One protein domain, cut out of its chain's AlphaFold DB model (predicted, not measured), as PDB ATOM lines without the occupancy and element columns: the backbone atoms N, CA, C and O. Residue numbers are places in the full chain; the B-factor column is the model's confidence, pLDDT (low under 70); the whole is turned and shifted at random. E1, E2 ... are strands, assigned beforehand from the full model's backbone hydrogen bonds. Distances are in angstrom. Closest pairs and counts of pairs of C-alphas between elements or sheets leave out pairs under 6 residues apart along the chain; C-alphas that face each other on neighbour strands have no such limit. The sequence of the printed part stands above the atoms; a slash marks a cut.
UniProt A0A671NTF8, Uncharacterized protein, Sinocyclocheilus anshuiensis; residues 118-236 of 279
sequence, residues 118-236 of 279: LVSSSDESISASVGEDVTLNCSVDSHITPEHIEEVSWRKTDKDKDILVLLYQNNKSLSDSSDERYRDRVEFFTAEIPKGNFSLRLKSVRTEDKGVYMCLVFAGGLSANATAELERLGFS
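Overview. This is residues 118 to 236 of the 279 residues of an uncharacterized protein of Sinocyclocheilus anshuiensis (UniProt A0A671NTF8). Two uneven layers of strands lie partly face to face as a sandwich: a large sheet, curled like part of a barrel, wraps part of the way round a second layer made by the small sheet E3 E9 E8 and the short pair E1 E4. E3 runs on into E4, and the hairpins E5-E6 and E10-E11 make the long strands of the large sheet. The printed part has 119 residues, with no named helix and eleven named strands, E1 to E11 in chain order; the class is all strand. The large sheet is mixed, in the order E2 E11 E10 E5 E6 E7; the other two are antiparallel. The whole is compact, with a radius of gyration of the C-alphas of 13.7 A and spans of 42 by 30 by 29 A.

Arrangement. E1, residues 118 to 120, is antiparallel to E4, residues 139 to 142, with N 120 and O 139 2.8 A apart. E2, residues 126 to 129, is an edge strand parallel to E11, residues 222 to 234, with N 126 and O 229 2.9 A apart. E3, residues 134 to 136, is antiparallel to E9, residues 200 to 202, with N 136 and O 200 2.8 A apart. E3 runs on into E4 across a break of 2 residues, at 24 degrees. E5, residues 149 to 158, E6, residues 161 to 169, and E7, residues 172 to 174, form a meander, each strand the antiparallel neighbour of the one before. N 154 and O 166 are 2.8 A apart, and so are N 174 and O 167. E6 bends by 63 degrees at residue 166; the closest C-alphas of E6 and E8, residues 186 to 188, are those of Leu 166 and Val 186, 6.7 A apart. E8 and E9 form a hairpin, with N 201 and O 187 2.9 A apart. E10, residues 211 to 219, is antiparallel to E5, with N 216 and O 153 2.8 A apart. E10 and E11 form a hairpin, with N 213 and O 228 2.8 A apart. The closest C-alphas of E1 and E11 are those of Val 119 and Asn 225, 5.4 A apart.

Along the chain. E1 begins at C-alpha 118, (43.841, 80.111, 55.929). E5 is 26.7 A long, E6 21.8 A, E10 26.2 A and E11 38.3 A. E11 ends at C-alpha 234, (22.170, 80.929, 31.634).

Size, cuts and confidence. The C-alphas farthest apart, of Gly 221 and Ser 236, are 44.0 A apart. The printed part has no cut. The links E7 to E8 and E8 to E9 are long, 11 residues each. Mean pLDDT of the printed part is 89.5, and no printed residue is under 70.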
ATOM      1  N   LEU A 118      45.094  80.686  56.399       88.19
ATOM      2  CA  LEU A 118      43.841  80.111  55.929       88.19
ATOM      3  C   LEU A 118      43.377  80.850  54.686       88.19
ATOM      4  O   LEU A 118      43.340  82.077  54.655       88.19
ATOM      5  N   VAL A 119      42.987  80.084  53.674       93.62
ATOM      6  CA  VAL A 119      42.369  80.607  52.459       93.62
ATOM      7  C   VAL A 119      40.962  80.047  52.409       93.62
ATOM      8  O   VAL A 119      40.771  78.836  52.486       93.62
ATOM      9  N   SER A 120      39.973  80.925  52.314       93.81
ATOM     10  CA  SER A 120      38.567  80.559  52.220       93.81
ATOM     11  C   SER A 120      37.952  81.089  50.930       93.81
ATOM     12  O   SER A 120      38.345  82.125  50.387       93.81
ATOM     13  N   SER A 121      36.974  80.343  50.435       92.81
ATOM     14  CA  SER A 121      36.154  80.671  49.272       92.81
ATOM     15  C   SER A 121      34.683  80.491  49.655       92.81
ATOM     16  O   SER A 121      34.376  79.992  50.738       92.81
ATOM     17  N   SER A 122      33.766  80.928  48.797       86.00
ATOM     18  CA  SER A 122      32.342  80.651  48.989       86.00
ATOM     19  C   SER A 122      32.057  79.164  48.782       86.00
ATOM     20  O   SER A 122      32.412  78.623  47.738       86.00
ATOM     21  N   ASP A 123      31.352  78.541  49.728       76.56
ATOM     22  CA  ASP A 123      30.904  77.141  49.612       76.56
ATOM     23  C   ASP A 123      29.774  76.959  48.581       76.56
ATOM     24  O   ASP A 123      29.520  75.853  48.106       76.56
ATOM     25  N   GLU A 124      29.065  78.039  48.241       84.62
ATOM     26  CA  GLU A 124      27.968  78.009  47.276       84.62
ATOM     27  C   GLU A 124      28.488  78.135  45.840       84.62
ATOM     28  O   GLU A 124      29.289  79.022  45.521       84.62
ATOM     29  N   SER A 125      27.992  77.267  44.956       85.62
ATOM     30  CA  SER A 125      28.315  77.340  43.540       85.62
ATOM     31  C   SER A 125      27.733  78.599  42.900       85.62
ATOM     32  O   SER A 125      26.599  79.018  43.145       85.62
ATOM     33  N   ILE A 126      28.528  79.227  42.039       90.75
ATOM     34  CA  ILE A 126      28.158  80.492  41.415       90.75
ATOM     35  C   ILE A 126      27.353  80.197  40.150       90.75
ATOM     36  O   ILE A 126      27.719  79.361  39.315       90.75
ATOM     37  N   SER A 127      26.247  80.923  39.991       89.75
ATOM     38  CA  SER A 127      25.446  80.926  38.770       89.75
ATOM     39  C   SER A 127      25.428  82.320  38.155       89.75
ATOM     40  O   SER A 127      25.320  83.317  38.865       89.75
ATOM     41  N   ALA A 128      25.562  82.386  36.834       90.25
ATOM     42  CA  ALA A 128      25.594  83.640  36.089       90.25
ATOM     43  C   ALA A 128      24.995  83.467  34.693       90.25
ATOM     44  O   ALA A 128      24.817  82.350  34.209       90.25
ATOM     45  N   SER A 129      24.682  84.564  34.022       90.12
ATOM     46  CA  SER A 129      24.309  84.556  32.609       90.12
ATOM     47  C   SER A 129      25.524  84.842  31.730       90.12
ATOM     48  O   SER A 129      26.418  85.593  32.108       90.12
ATOM     49  N   VAL A 130      25.552  84.287  30.517       91.00
ATOM     50  CA  VAL A 130      26.585  84.614  29.522       91.00
ATOM     51  C   VAL A 130      26.621  86.128  29.288       91.00
ATOM     52  O   VAL A 130      25.589  86.740  29.004       91.00
ATOM     53  N   GLY A 131      27.817  86.708  29.381       90.56
ATOM     54  CA  GLY A 131      28.070  88.141  29.258       90.56
ATOM     55  C   GLY A 131      28.028  88.922  30.575       90.56
ATOM     56  O   GLY A 131      28.409  90.089  30.564       90.56
ATOM     57  N   GLU A 132      27.620  88.316  31.692       92.75
ATOM     58  CA  GLU A 132      27.696  88.952  33.015       92.75
ATOM     59  C   GLU A 132      29.113  88.891  33.594       92.75
ATOM     60  O   GLU A 132      29.945  88.083  33.179       92.75
ATOM     61  N   ASP A 133      29.385  89.749  34.570       95.44
ATOM     62  CA  ASP A 133      30.611  89.693  35.355       95.44
ATOM     63  C   ASP A 133      30.353  88.862  36.615       95.44
ATOM     64  O   ASP A 133      29.322  89.019  37.271       95.44
ATOM     65  N   VAL A 134      31.301  88.002  36.983       95.19
ATOM     66  CA  VAL A 134      31.233  87.186  38.203       95.19
ATOM     67  C   VAL A 134      32.411  87.481  39.111       95.19
ATOM     68  O   VAL A 134      33.484  87.874  38.655       95.19
ATOM     69  N   THR A 135      32.209  87.285  40.411       96.50
ATOM     70  CA  THR A 135      33.278  87.369  41.408       96.50
ATOM     71  C   THR A 135      33.476  86.001  42.039       96.50
ATOM     72  O   THR A 135      32.532  85.444  42.592       96.50
ATOM     73  N   LEU A 136      34.688  85.462  41.930       96.06
ATOM     74  CA  LEU A 136      35.115  84.254  42.625       96.06
ATOM     75  C   LEU A 136      35.820  84.683  43.910       96.06
ATOM     76  O   LEU A 136      36.814  85.412  43.861       96.06
ATOM     77  N   ASN A 137      35.281  84.265  45.051       96.56
ATOM     78  CA  ASN A 137      35.772  84.712  46.347       96.56
ATOM     79  C   ASN A 137      37.090  84.019  46.711       96.56
ATOM     80  O   ASN A 137      37.233  82.813  46.547       96.56
ATOM     81  N   CYS A 138      38.040  84.793  47.227       96.25
ATOM     82  CA  CYS A 138      39.235  84.279  47.887       96.25
ATOM     83  C   CYS A 138      39.615  85.234  49.014       96.25
ATOM     84  O   CYS A 138      40.033  86.367  48.767       96.25
ATOM     85  N   SER A 139      39.411  84.785  50.247       95.12
ATOM     86  CA  SER A 139      39.726  85.537  51.456       95.12
ATOM     87  C   SER A 139      40.857  84.846  52.198       95.12
ATOM     88  O   SER A 139      40.803  83.645  52.446       95.12
ATOM     89  N   VAL A 140      41.872  85.617  52.560       92.69
ATOM     90  CA  VAL A 140      43.039  85.162  53.308       92.69
ATOM     91  C   VAL A 140      42.911  85.654  54.738       92.69
ATOM     92  O   VAL A 140      42.860  86.856  54.986       92.69
ATOM     93  N   ASP A 141      42.854  84.710  55.667       88.69
ATOM     94  CA  ASP A 141      42.897  84.955  57.102       88.69
ATOM     95  C   ASP A 141      44.255  84.486  57.632       88.69
ATOM     96  O   ASP A 141      44.554  83.286  57.672       88.69
ATOM     97  N   SER A 142      45.112  85.454  57.954       83.06
ATOM     98  CA  SER A 142      46.494  85.206  58.345       83.06
ATOM     99  C   SER A 142      47.037  86.289  59.273       83.06
ATOM    100  O   SER A 142      46.673  87.459  59.167       83.06
ATOM    101  N   HIS A 143      47.957  85.893  60.155       76.50
ATOM    102  CA  HIS A 143      48.796  86.818  60.923       76.50
ATOM    103  C   HIS A 143      49.960  87.387  60.093       76.50
ATOM    104  O   HIS A 143      50.606  88.348  60.508       76.50
ATOM    105  N   ILE A 144      50.201  86.829  58.901       76.56
ATOM    106  CA  ILE A 144      51.217  87.288  57.960       76.56
ATOM    107  C   ILE A 144      50.753  88.609  57.343       76.56
ATOM    108  O   ILE A 144      49.646  88.714  56.808       76.56
ATOM    109  N   THR A 145      51.595  89.644  57.407       74.31
ATOM    110  CA  THR A 145      51.242  90.938  56.812       74.31
ATOM    111  C   THR A 145      51.155  90.823  55.283       74.31
ATOM    112  O   THR A 145      51.915  90.058  54.686       74.31
ATOM    113  N   PRO A 146      50.297  91.615  54.607       73.19
ATOM    114  CA  PRO A 146      50.163  91.572  53.147       73.19
ATOM    115  C   PRO A 146      51.477  91.769  52.372       73.19
ATOM    116  O   PRO A 146      51.588  91.347  51.229       73.19
ATOM    117  N   GLU A 147      52.473  92.401  52.997       73.06
ATOM    118  CA  GLU A 147      53.820  92.622  52.458       73.06
ATOM    119  C   GLU A 147      54.637  91.330  52.309       73.06
ATOM    120  O   GLU A 147      55.523  91.266  51.461       73.06
ATOM    121  N   HIS A 148      54.330  90.312  53.116       79.19
ATOM    122  CA  HIS A 148      54.962  88.991  53.089       79.19
ATOM    123  C   HIS A 148      54.135  87.960  52.299       79.19
ATOM    124  O   HIS A 148      54.477  86.777  52.284       79.19
ATOM    125  N   ILE A 149      53.050  88.386  51.637       87.31
ATOM    126  CA  ILE A 149      52.342  87.559  50.656       87.31
ATOM    127  C   ILE A 149      53.138  87.612  49.352       87.31
ATOM    128  O   ILE A 149      53.138  88.613  48.633       87.31
ATOM    129  N   GLU A 150      53.843  86.523  49.073       90.69
ATOM    130  CA  GLU A 150      54.796  86.409  47.970       90.69
ATOM    131  C   GLU A 150      54.071  86.273  46.627       90.69
ATOM    132  O   GLU A 150      54.418  86.937  45.645       90.69
ATOM    133  N   GLU A 151      53.037  85.429  46.597       94.50
ATOM    134  CA  GLU A 151      52.281  85.114  45.391       94.50
ATOM    135  C   GLU A 151      50.831  84.742  45.718       94.50
ATOM    136  O   GLU A 151      50.560  83.955  46.624       94.50
ATOM    137  N   VAL A 152      49.888  85.251  44.920       95.81
ATOM    138  CA  VAL A 152      48.525  84.711  44.844       95.81
ATOM    139  C   VAL A 152      48.190  84.422  43.391       95.81
ATOM    140  O   VAL A 152      48.236  85.319  42.549       95.81
ATOM    141  N   SER A 153      47.833  83.178  43.081       96.81
ATOM    142  CA  SER A 153      47.440  82.775  41.732       96.81
ATOM    143  C   SER A 153      46.032  82.197  41.713       96.81
ATOM    144  O   SER A 153      45.680  81.328  42.507       96.81
ATOM    145  N   TRP A 154      45.227  82.672  40.770       97.44
ATOM    146  CA  TRP A 154      44.008  81.995  40.361       97.44
ATOM    147  C   TRP A 154      44.324  81.070  39.204       97.44
ATOM    148  O   TRP A 154      44.898  81.490  38.193       97.44
ATOM    149  N   ARG A 155      43.922  79.814  39.338       95.88
ATOM    150  CA  ARG A 155      44.149  78.769  38.346       95.88
ATOM    151  C   ARG A 155      42.854  78.045  38.027       95.88
ATOM    152  O   ARG A 155      42.003  77.891  38.896       95.88
ATOM    153  N   LYS A 156      42.692  77.600  36.786       94.75
ATOM    154  CA  LYS A 156      41.578  76.741  36.371       94.75
ATOM    155  C   LYS A 156      42.138  75.435  35.849       94.75
ATOM    156  O   LYS A 156      42.949  75.444  34.924       94.75
ATOM    157  N   THR A 157      41.636  74.328  36.376       86.56
ATOM    158  CA  THR A 157      41.925  73.007  35.820       86.56
ATOM    159  C   THR A 157      40.903  72.699  34.730       86.56
ATOM    160  O   THR A 157      39.699  72.653  34.979       86.56
ATOM    161  N   ASP A 158      41.367  72.506  33.500       80.81
ATOM    162  CA  ASP A 158      40.523  72.175  32.348       80.81
ATOM    163  C   ASP A 158      41.202  71.079  31.523       80.81
ATOM    164  O   ASP A 158      42.266  71.303  30.948       80.81
ATOM    165  N   LYS A 159      40.595  69.884  31.473       78.88
ATOM    166  CA  LYS A 159      41.112  68.710  30.735       78.88
ATOM    167  C   LYS A 159      42.595  68.429  31.031       78.88
ATOM    168  O   LYS A 159      43.407  68.356  30.109       78.88
ATOM    169  N   ASP A 160      42.938  68.356  32.316       75.12
ATOM    170  CA  ASP A 160      44.299  68.111  32.824       75.12
ATOM    171  C   ASP A 160      45.334  69.201  32.491       75.12
ATOM    172  O   ASP A 160      46.530  69.025  32.725       75.12
ATOM    173  N   LYS A 161      44.896  70.353  31.969       83.31
ATOM    174  CA  LYS A 161      45.731  71.550  31.853       83.31
ATOM    175  C   LYS A 161      45.484  72.455  33.045       83.31
ATOM    176  O   LYS A 161      44.339  72.813  33.323       83.31
ATOM    177  N   ASP A 162      46.569  72.841  33.697       88.38
ATOM    178  CA  ASP A 162      46.571  73.893  34.702       88.38
ATOM    179  C   ASP A 162      46.746  75.244  34.005       88.38
ATOM    180  O   ASP A 162      47.760  75.495  33.349       88.38
ATOM    181  N   ILE A 163      45.712  76.078  34.061       93.31
ATOM    182  CA  ILE A 163      45.663  77.342  33.333       93.31
ATOM    183  C   ILE A 163      45.746  78.485  34.322       93.31
ATOM    184  O   ILE A 163      44.862  78.648  35.164       93.31
ATOM    185  N   LEU A 164      46.772  79.319  34.167       95.00
ATOM    186  CA  LEU A 164      46.911  80.545  34.937       95.00
ATOM    187  C   LEU A 164      45.849  81.559  34.494       95.00
ATOM    188  O   LEU A 164      45.876  82.071  33.372       95.00
ATOM    189  N   VAL A 165      44.907  81.836  35.391       96.25
ATOM    190  CA  VAL A 165      43.804  82.771  35.162       96.25
ATOM    191  C   VAL A 165      44.239  84.181  35.521       96.25
ATOM    192  O   VAL A 165      44.054  85.084  34.715       96.25
ATOM    193  N   LEU A 166      44.835  84.381  36.697       96.50
ATOM    194  CA  LEU A 166      45.335  85.683  37.141       96.50
ATOM    195  C   LEU A 166      46.441  85.506  38.186       96.50
ATOM    196  O   LEU A 166      46.355  84.611  39.025       96.50
ATOM    197  N   LEU A 167      47.454  86.372  38.147       95.81
ATOM    198  CA  LEU A 167      48.595  86.349  39.062       95.81
ATOM    199  C   LEU A 167      48.720  87.676  39.819       95.81
ATOM    200  O   LEU A 167      48.614  88.753  39.230       95.81
ATOM    201  N   TYR A 168      48.961  87.595  41.121       94.38
ATOM    202  CA  TYR A 168      49.434  88.686  41.961       94.38
ATOM    203  C   TYR A 168      50.815  88.316  42.490       94.38
ATOM    204  O   TYR A 168      50.971  87.283  43.134       94.38
ATOM    205  N   GLN A 169      51.808  89.149  42.205       92.50
ATOM    206  CA  GLN A 169      53.187  88.929  42.631       92.50
ATOM    207  C   GLN A 169      53.904  90.275  42.731       92.50
ATOM    208  O   GLN A 169      53.621  91.191  41.954       92.50
ATOM    209  N   ASN A 170      54.851  90.409  43.664       86.56
ATOM    210  CA  ASN A 170      55.633  91.640  43.851       86.56
ATOM    211  C   ASN A 170      54.747  92.891  44.029       86.56
ATOM    212  O   ASN A 170      55.001  93.943  43.431       86.56
ATOM    213  N   ASN A 171      53.673  92.759  44.812       85.00
ATOM    214  CA  ASN A 171      52.672  93.800  45.058       85.00
ATOM    215  C   ASN A 171      51.977  94.358  43.806       85.00
ATOM    216  O   ASN A 171      51.556  95.518  43.774       85.00
ATOM    217  N   LYS A 172      51.859  93.545  42.752       89.06
ATOM    218  CA  LYS A 172      51.206  93.926  41.498       89.06
ATOM    219  C   LYS A 172      50.303  92.813  40.998       89.06
ATOM    220  O   LYS A 172      50.652  91.640  41.052       89.06
ATOM    221  N   SER A 173      49.157  93.206  40.447       88.75
ATOM    222  CA  SER A 173      48.345  92.321  39.614       88.75
ATOM    223  C   SER A 173      48.954  92.257  38.214       88.75
ATOM    224  O   SER A 173      49.208  93.292  37.599       88.75
ATOM    225  N   LEU A 174      49.206  91.044  37.733       87.50
ATOM    226  CA  LEU A 174      49.858  90.746  36.462       87.50
ATOM    227  C   LEU A 174      48.855  90.069  35.520       87.50
ATOM    228  O   LEU A 174      48.865  88.852  35.342       87.50
ATOM    229  N   SER A 175      47.972  90.862  34.913       78.19
ATOM    230  CA  SER A 175      46.996  90.376  33.922       78.19
ATOM    231  C   SER A 175      47.644  89.920  32.611       78.19
ATOM    232  O   SER A 175      47.094  89.081  31.903       78.19
ATOM    233  N   ASP A 176      48.826  90.441  32.276       78.38
ATOM    234  CA  ASP A 176      49.549  90.066  31.054       78.38
ATOM    235  C   ASP A 176      50.105  88.639  31.096       78.38
ATOM    236  O   ASP A 176      50.362  88.060  30.037       78.38
ATOM    237  N   SER A 177      50.272  88.093  32.306       75.38
ATOM    238  CA  SER A 177      50.719  86.724  32.575       75.38
ATOM    239  C   SER A 177      49.602  85.688  32.432       75.38
ATOM    240  O   SER A 177      49.888  84.493  32.421       75.38
ATOM    241  N   SER A 178      48.344  86.125  32.335       84.12
ATOM    242  CA  SER A 178      47.186  85.251  32.163       84.12
ATOM    243  C   SER A 178      47.198  84.536  30.809       84.12
ATOM    244  O   SER A 178      47.660  85.072  29.801       84.12
ATOM    245  N   ASP A 179      46.611  83.337  30.771       91.12
ATOM    246  CA  ASP A 179      46.272  82.644  29.524       91.12
ATOM    247  C   ASP A 179      45.422  83.548  28.612       91.12
ATOM    248  O   ASP A 179      44.595  84.337  29.081       91.12
ATOM    249  N   GLU A 180      45.614  83.429  27.293       89.44
ATOM    250  CA  GLU A 180      44.982  84.303  26.293       89.44
ATOM    251  C   GLU A 180      43.450  84.364  26.420       89.44
ATOM    252  O   GLU A 180      42.843  85.375  26.069       89.44
ATOM    253  N   ARG A 181      42.811  83.316  26.960       90.44
ATOM    254  CA  ARG A 181      41.355  83.277  27.190       90.44
ATOM    255  C   ARG A 181      40.864  84.245  28.265       90.44
ATOM    256  O   ARG A 181      39.688  84.629  28.239       90.44
ATOM    257  N   TYR A 182      41.739  84.598  29.202       92.94
ATOM    258  CA  TYR A 182      41.435  85.428  30.366       92.94
ATOM    259  C   TYR A 182      42.020  86.832  30.267       92.94
ATOM    260  O   TYR A 182      41.518  87.726  30.949       92.94
ATOM    261  N   ARG A 183      43.017  87.055  29.402       90.50
ATOM    262  CA  ARG A 183      43.605  88.381  29.162       90.50
ATOM    263  C   ARG A 183      42.512  89.448  28.977       90.50
ATOM    264  O   ARG A 183      41.524  89.227  28.278       90.50
ATOM    265  N   ASP A 184      42.677  90.576  29.667       90.50
ATOM    266  CA  ASP A 184      41.760  91.733  29.726       90.50
ATOM    267  C   ASP A 184      40.366  91.482  30.334       90.50
ATOM    268  O   ASP A 184      39.563  92.409  30.475       90.50
ATOM    269  N   ARG A 185      40.060  90.247  30.738       94.88
ATOM    270  CA  ARG A 185      38.771  89.868  31.333       94.88
ATOM    271  C   ARG A 185      38.849  89.643  32.832       94.88
ATOM    272  O   ARG A 185      37.815  89.440  33.454       94.88
ATOM    273  N   VAL A 186      40.039  89.653  33.411       95.88
ATOM    274  CA  VAL A 186      40.257  89.327  34.819       95.88
ATOM    275  C   VAL A 186      40.914  90.477  35.560       95.88
ATOM    276  O   VAL A 186      41.793  91.149  35.025       95.88
ATOM    277  N   GLU A 187      40.497  90.705  36.800       95.62
ATOM    278  CA  GLU A 187      41.140  91.673  37.689       95.62
ATOM    279  C   GLU A 187      40.944  91.293  39.159       95.62
ATOM    280  O   GLU A 187      39.929  90.700  39.533       95.62
ATOM    281  N   PHE A 188      41.912  91.664  40.000       95.56
ATOM    282  CA  PHE A 188      41.742  91.657  41.451       95.56
ATOM    283  C   PHE A 188      41.083  92.953  41.921       95.56
ATOM    284  O   PHE A 188      41.235  94.016  41.315       95.56
ATOM    285  N   PHE A 189      40.451  92.895  43.088       95.06
ATOM    286  CA  PHE A 189      40.012  94.082  43.817       95.06
ATOM    287  C   PHE A 189      41.198  94.697  44.571       95.06
ATOM    288  O   PHE A 189      41.336  94.513  45.774       95.06
ATOM    289  N   THR A 190      42.073  95.433  43.877       91.81
ATOM    290  CA  THR A 190      43.345  95.934  44.445       91.81
ATOM    291  C   THR A 190      43.182  96.713  45.757       91.81
ATOM    292  O   THR A 190      44.043  96.627  46.627       91.81
ATOM    293  N   ALA A 191      42.073  97.436  45.936       92.44
ATOM    294  CA  ALA A 191      41.780  98.177  47.166       92.44
ATOM    295  C   ALA A 191      41.445  97.284  48.381       92.44
ATOM    296  O   ALA A 191      41.542  97.738  49.519       92.44
ATOM    297  N   GLU A 192      41.055  96.030  48.151       94.00
ATOM    298  CA  GLU A 192      40.671  95.069  49.189       94.00
ATOM    299  C   GLU A 192      41.813  94.094  49.543       94.00
ATOM    300  O   GLU A 192      41.771  93.459  50.595       94.00
ATOM    301  N   ILE A 193      42.878  94.042  48.732       91.62
ATOM    302  CA  ILE A 193      44.076  93.219  48.979       91.62
ATOM    303  C   ILE A 193      44.712  93.485  50.356       91.62
ATOM    304  O   ILE A 193      45.014  92.515  51.050       91.62
ATOM    305  N   PRO A 194      44.865  94.741  50.834       89.62
ATOM    306  CA  PRO A 194      45.409  94.994  52.173       89.62
ATOM    307  C   PRO A 194      44.575  94.403  53.319       89.62
ATOM    308  O   PRO A 194      45.067  94.302  54.437       89.62
ATOM    309  N   LYS A 195      43.318  94.026  53.054       90.75
ATOM    310  CA  LYS A 195      42.423  93.359  54.011       90.75
ATOM    311  C   LYS A 195      42.412  91.834  53.837       90.75
ATOM    312  O   LYS A 195      41.533  91.180  54.384       90.75
ATOM    313  N   GLY A 196      43.326  91.279  53.036       90.88
ATOM    314  CA  GLY A 196      43.401  89.847  52.744       90.88
ATOM    315  C   GLY A 196      42.420  89.365  51.673       90.88
ATOM    316  O   GLY A 196      42.258  88.163  51.495       90.88
ATOM    317  N   ASN A 197      41.749  90.257  50.940       94.25
ATOM    318  CA  ASN A 197      40.795  89.853  49.911       94.25
ATOM    319  C   ASN A 197      41.459  89.805  48.527       94.25
ATOM    320  O   ASN A 197      41.737  90.836  47.911       94.25
ATOM    321  N   PHE A 198      41.647  88.587  48.024       95.44
ATOM    322  CA  PHE A 198      42.216  88.278  46.713       95.44
ATOM    323  C   PHE A 198      41.166  87.708  45.753       95.44
ATOM    324  O   PHE A 198      41.468  86.900  44.870       95.44
ATOM    325  N   SER A 199      39.909  88.117  45.914       97.00
ATOM    326  CA  SER A 199      38.828  87.685  45.032       97.00
ATOM    327  C   SER A 199      39.098  88.094  43.583       97.00
ATOM    328  O   SER A 199      39.603  89.185  43.299       97.00
ATOM    329  N   LEU A 200      38.744  87.207  42.659       96.38
ATOM    330  CA  LEU A 200      38.879  87.415  41.224       96.38
ATOM    331  C   LEU A 200      37.559  87.925  40.658       96.38
ATOM    332  O   LEU A 200      36.533  87.264  40.800       96.38
ATOM    333  N   ARG A 201      37.584  89.042  39.931       96.81
ATOM    334  CA  ARG A 201      36.494  89.403  39.023       96.81
ATOM    335  C   ARG A 201      36.787  88.852  37.633       96.81
ATOM    336  O   ARG A 201      37.799  89.212  37.040       96.81
ATOM    337  N   LEU A 202      35.874  88.046  37.099       96.44
ATOM    338  CA  LEU A 202      35.880  87.578  35.715       96.44
ATOM    339  C   LEU A 202      34.764  88.277  34.933       96.44
ATOM    340  O   LEU A 202      33.582  88.101  35.223       96.44
ATOM    341  N   LYS A 203      35.151  89.065  33.932       96.12
ATOM    342  CA  LYS A 203      34.265  89.883  33.108       96.12
ATOM    343  C   LYS A 203      33.697  89.108  31.930       96.12
ATOM    344  O   LYS A 203      34.399  88.314  31.284       96.12
ATOM    345  N   SER A 204      32.445  89.420  31.606       93.69
ATOM    346  CA  SER A 204      31.733  88.923  30.429       93.69
ATOM    347  C   SER A 204      31.887  87.409  30.253       93.69
ATOM    348  O   SER A 204      32.510  86.944  29.293       93.69
ATOM    349  N   VAL A 205      31.378  86.645  31.223       94.12
ATOM    350  CA  VAL A 205      31.526  85.185  31.281       94.12
ATOM    351  C   VAL A 205      30.986  84.497  30.032       94.12
ATOM    352  O   VAL A 205      29.989  84.906  29.434       94.12
ATOM    353  N   ARG A 206      31.647  83.413  29.645       91.94
ATOM    354  CA  ARG A 206      31.376  82.592  28.469       91.94
ATOM    355  C   ARG A 206      31.138  81.153  28.892       91.94
ATOM    356  O   ARG A 206      31.540  80.735  29.972       91.94
ATOM    357  N   THR A 207      30.518  80.369  28.017       88.88
ATOM    358  CA  THR A 207      30.193  78.959  28.288       88.88
ATOM    359  C   THR A 207      31.409  78.112  28.672       88.88
ATOM    360  O   THR A 207      31.300  77.224  29.512       88.88
ATOM    361  N   GLU A 208      32.568  78.408  28.089       89.00
ATOM    362  CA  GLU A 208      33.851  77.751  28.343       89.00
ATOM    363  C   GLU A 208      34.492  78.120  29.690       89.00
ATOM    364  O   GLU A 208      35.359  77.390  30.176       89.00
ATOM    365  N   ASP A 209      34.053  79.213  30.320       92.62
ATOM    366  CA  ASP A 209      34.546  79.616  31.637       92.62
ATOM    367  C   ASP A 209      33.954  78.748  32.752       92.62
ATOM    368  O   ASP A 209      34.450  78.782  33.876       92.62
ATOM    369  N   LYS A 210      32.928  77.938  32.465       91.50
ATOM    370  CA  LYS A 210      32.391  76.965  33.419       91.50
ATOM    371  C   LYS A 210      33.513  76.075  33.972       91.50
ATOM    372  O   LYS A 210      34.342  75.553  33.217       91.50
ATOM    373  N   GLY A 211      33.500  75.854  35.283       91.69
ATOM    374  CA  GLY A 211      34.376  74.897  35.948       91.69
ATOM    375  C   GLY A 211      34.866  75.365  37.310       91.69
ATOM    376  O   GLY A 211      34.384  76.356  37.859       91.69
ATOM    377  N   VAL A 212      35.844  74.623  37.822       92.75
ATOM    378  CA  VAL A 212      36.455  74.843  39.131       92.75
ATOM    379  C   VAL A 212      37.697  75.711  38.979       92.75
ATOM    380  O   VAL A 212      38.583  75.428  38.170       92.75
ATOM    381  N   TYR A 213      37.749  76.754  39.788       95.19
ATOM    382  CA  TYR A 213      38.860  77.676  39.909       95.19
ATOM    383  C   TYR A 213      39.485  77.505  41.289       95.19
ATOM    384  O   TYR A 213      38.771  77.336  42.271       95.19
ATOM    385  N   MET A 214      40.804  77.565  41.370       96.25
ATOM    386  CA  MET A 214      41.566  77.454  42.605       96.25
ATOM    387  C   MET A 214      42.317  78.758  42.850       96.25
ATOM    388  O   MET A 214      43.085  79.195  41.994       96.25
ATOM    389  N   CYS A 215      42.100  79.357  44.014       97.44
ATOM    390  CA  CYS A 215      42.942  80.415  44.548       97.44
ATOM    391  C   CYS A 215      44.055  79.759  45.362       97.44
ATOM    392  O   CYS A 215      43.768  79.075  46.341       97.44
ATOM    393  N   LEU A 216      45.306  79.938  44.953       96.44
ATOM    394  CA  LEU A 216      46.491  79.428  45.636       96.44
ATOM    395  C   LEU A 216      47.309  80.608  46.157       96.44
ATOM    396  O   LEU A 216      47.654  81.503  45.386       96.44
ATOM    397  N   VAL A 217      47.614  80.596  47.450       95.31
ATOM    398  CA  VAL A 217      48.314  81.670  48.162       95.31
ATOM    399  C   VAL A 217      49.612  81.122  48.732       95.31
ATOM    400  O   VAL A 217      49.588  80.106  49.427       95.31
ATOM    401  N   PHE A 218      50.715  81.818  48.466       92.19
ATOM    402  CA  PHE A 218      52.023  81.592  49.072       92.19
ATOM    403  C   PHE A 218      52.413  82.805  49.917       92.19
ATOM    404  O   PHE A 218      52.441  83.934  49.418       92.19
ATOM    405  N   ALA A 219      52.701  82.579  51.196       87.56
ATOM    406  CA  ALA A 219      53.057  83.640  52.132       87.56
ATOM    407  C   ALA A 219      53.973  83.101  53.233       87.56
ATOM    408  O   ALA A 219      53.616  82.131  53.899       87.56
ATOM    409  N   GLY A 220      55.142  83.717  53.429       76.50
ATOM    410  CA  GLY A 220      56.072  83.349  54.504       76.50
ATOM    411  C   GLY A 220      56.517  81.882  54.464       76.50
ATOM    412  O   GLY A 220      56.606  81.237  55.502       76.50
ATOM    413  N   GLY A 221      56.723  81.318  53.268       76.44
ATOM    414  CA  GLY A 221      57.018  79.888  53.095       76.44
ATOM    415  C   GLY A 221      55.837  78.931  53.331       76.44
ATOM    416  O   GLY A 221      56.005  77.719  53.189       76.44
ATOM    417  N   LEU A 222      54.644  79.444  53.650       82.44
ATOM    418  CA  LEU A 222      53.403  78.672  53.728       82.44
ATOM    419  C   LEU A 222      52.679  78.666  52.388       82.44
ATOM    420  O   LEU A 222      52.794  79.606  51.600       82.44
ATOM    421  N   SER A 223      51.861  77.637  52.166       90.19
ATOM    422  CA  SER A 223      50.925  77.598  51.044       90.19
ATOM    423  C   SER A 223      49.557  77.102  51.481       90.19
ATOM    424  O   SER A 223      49.463  76.074  52.151       90.19
ATOM    425  N   ALA A 224      48.504  77.778  51.043       91.94
ATOM    426  CA  ALA A 224      47.127  77.349  51.251       91.94
ATOM    427  C   ALA A 224      46.287  77.672  50.015       91.94
ATOM    428  O   ALA A 224      46.655  78.517  49.195       91.94
ATOM    429  N   ASN A 225      45.165  76.975  49.855       94.94
ATOM    430  CA  ASN A 225      44.288  77.170  48.713       94.94
ATOM    431  C   ASN A 225      42.812  77.064  49.093       94.94
ATOM    432  O   ASN A 225      42.463  76.506  50.129       94.94
ATOM    433  N   ALA A 226      41.968  77.599  48.219       95.12
ATOM    434  CA  ALA A 226      40.531  77.383  48.235       95.12
ATOM    435  C   ALA A 226      40.005  77.296  46.802       95.12
ATOM    436  O   ALA A 226      40.589  77.870  45.877       95.12
ATOM    437  N   THR A 227      38.891  76.595  46.613       94.88
ATOM    438  CA  THR A 227      38.254  76.431  45.305       94.88
ATOM    439  C   THR A 227      36.928  77.181  45.222       94.88
ATOM    440  O   THR A 227      36.203  77.328  46.201       94.88
ATOM    441  N   ALA A 228      36.608  77.674  44.031       94.06
ATOM    442  CA  ALA A 228      35.326  78.271  43.684       94.06
ATOM    443  C   ALA A 228      34.814  77.607  42.404       94.06
ATOM    444  O   ALA A 228      35.570  77.459  41.439       94.06
ATOM    445  N   GLU A 229      33.540  77.221  42.369       93.50
ATOM    446  CA  GLU A 229      32.943  76.589  41.191       93.50
ATOM    447  C   GLU A 229      31.923  77.500  40.509       93.50
ATOM    448  O   GLU A 229      30.969  77.986  41.119       93.50
ATOM    449  N   LEU A 230      32.114  77.702  39.206       92.44
ATOM    450  CA  LEU A 230      31.136  78.324  38.324       92.44
ATOM    451  C   LEU A 230      30.356  77.209  37.616       92.44
ATOM    452  O   LEU A 230      30.843  76.643  36.636       92.44
ATOM    453  N   GLU A 231      29.160  76.875  38.110       86.81
ATOM    454  CA  GLU A 231      28.415  75.675  37.689       86.81
ATOM    455  C   GLU A 231      27.387  75.927  36.580       86.81
ATOM    456  O   GLU A 231      27.200  75.092  35.679       86.81
ATOM    457  N   ARG A 232      26.669  77.052  36.658       78.62
ATOM    458  CA  ARG A 232      25.497  77.317  35.817       78.62
ATOM    459  C   ARG A 232      25.673  78.606  35.033       78.62
ATOM    460  O   ARG A 232      25.793  79.680  35.609       78.62
ATOM    461  N   LEU A 233      25.595  78.468  33.710       76.56
ATOM    462  CA  LEU A 233      25.572  79.581  32.773       76.56
ATOM    463  C   LEU A 233      24.228  79.616  32.043       76.56
ATOM    464  O   LEU A 233      23.892  78.696  31.297       76.56
ATOM    465  N   GLY A 234      23.434  80.650  32.318       74.88
ATOM    466  CA  GLY A 234      22.170  80.929  31.634       74.88
ATOM    467  C   GLY A 234      22.354  81.848  30.424       74.88
ATOM    468  O   GLY A 234      23.401  82.461  30.237       74.88
ATOM    469  N   PHE A 235      21.315  81.986  29.601       72.06
ATOM    470  CA  PHE A 235      21.249  83.073  28.624       72.06
ATOM    471  C   PHE A 235      20.557  84.276  29.262       72.06
ATOM    472  O   PHE A 235      19.508  84.117  29.885       72.06
ATOM    473  N   SER A 236      21.118  85.474  29.078       72.06
ATOM    474  CA  SER A 236      20.473  86.709  29.537       72.06
ATOM    475  C   SER A 236      19.058  86.829  28.961       72.06
ATOM    476  O   SER A 236      18.820  86.509  27.792       72.06
TER     477      SER A 236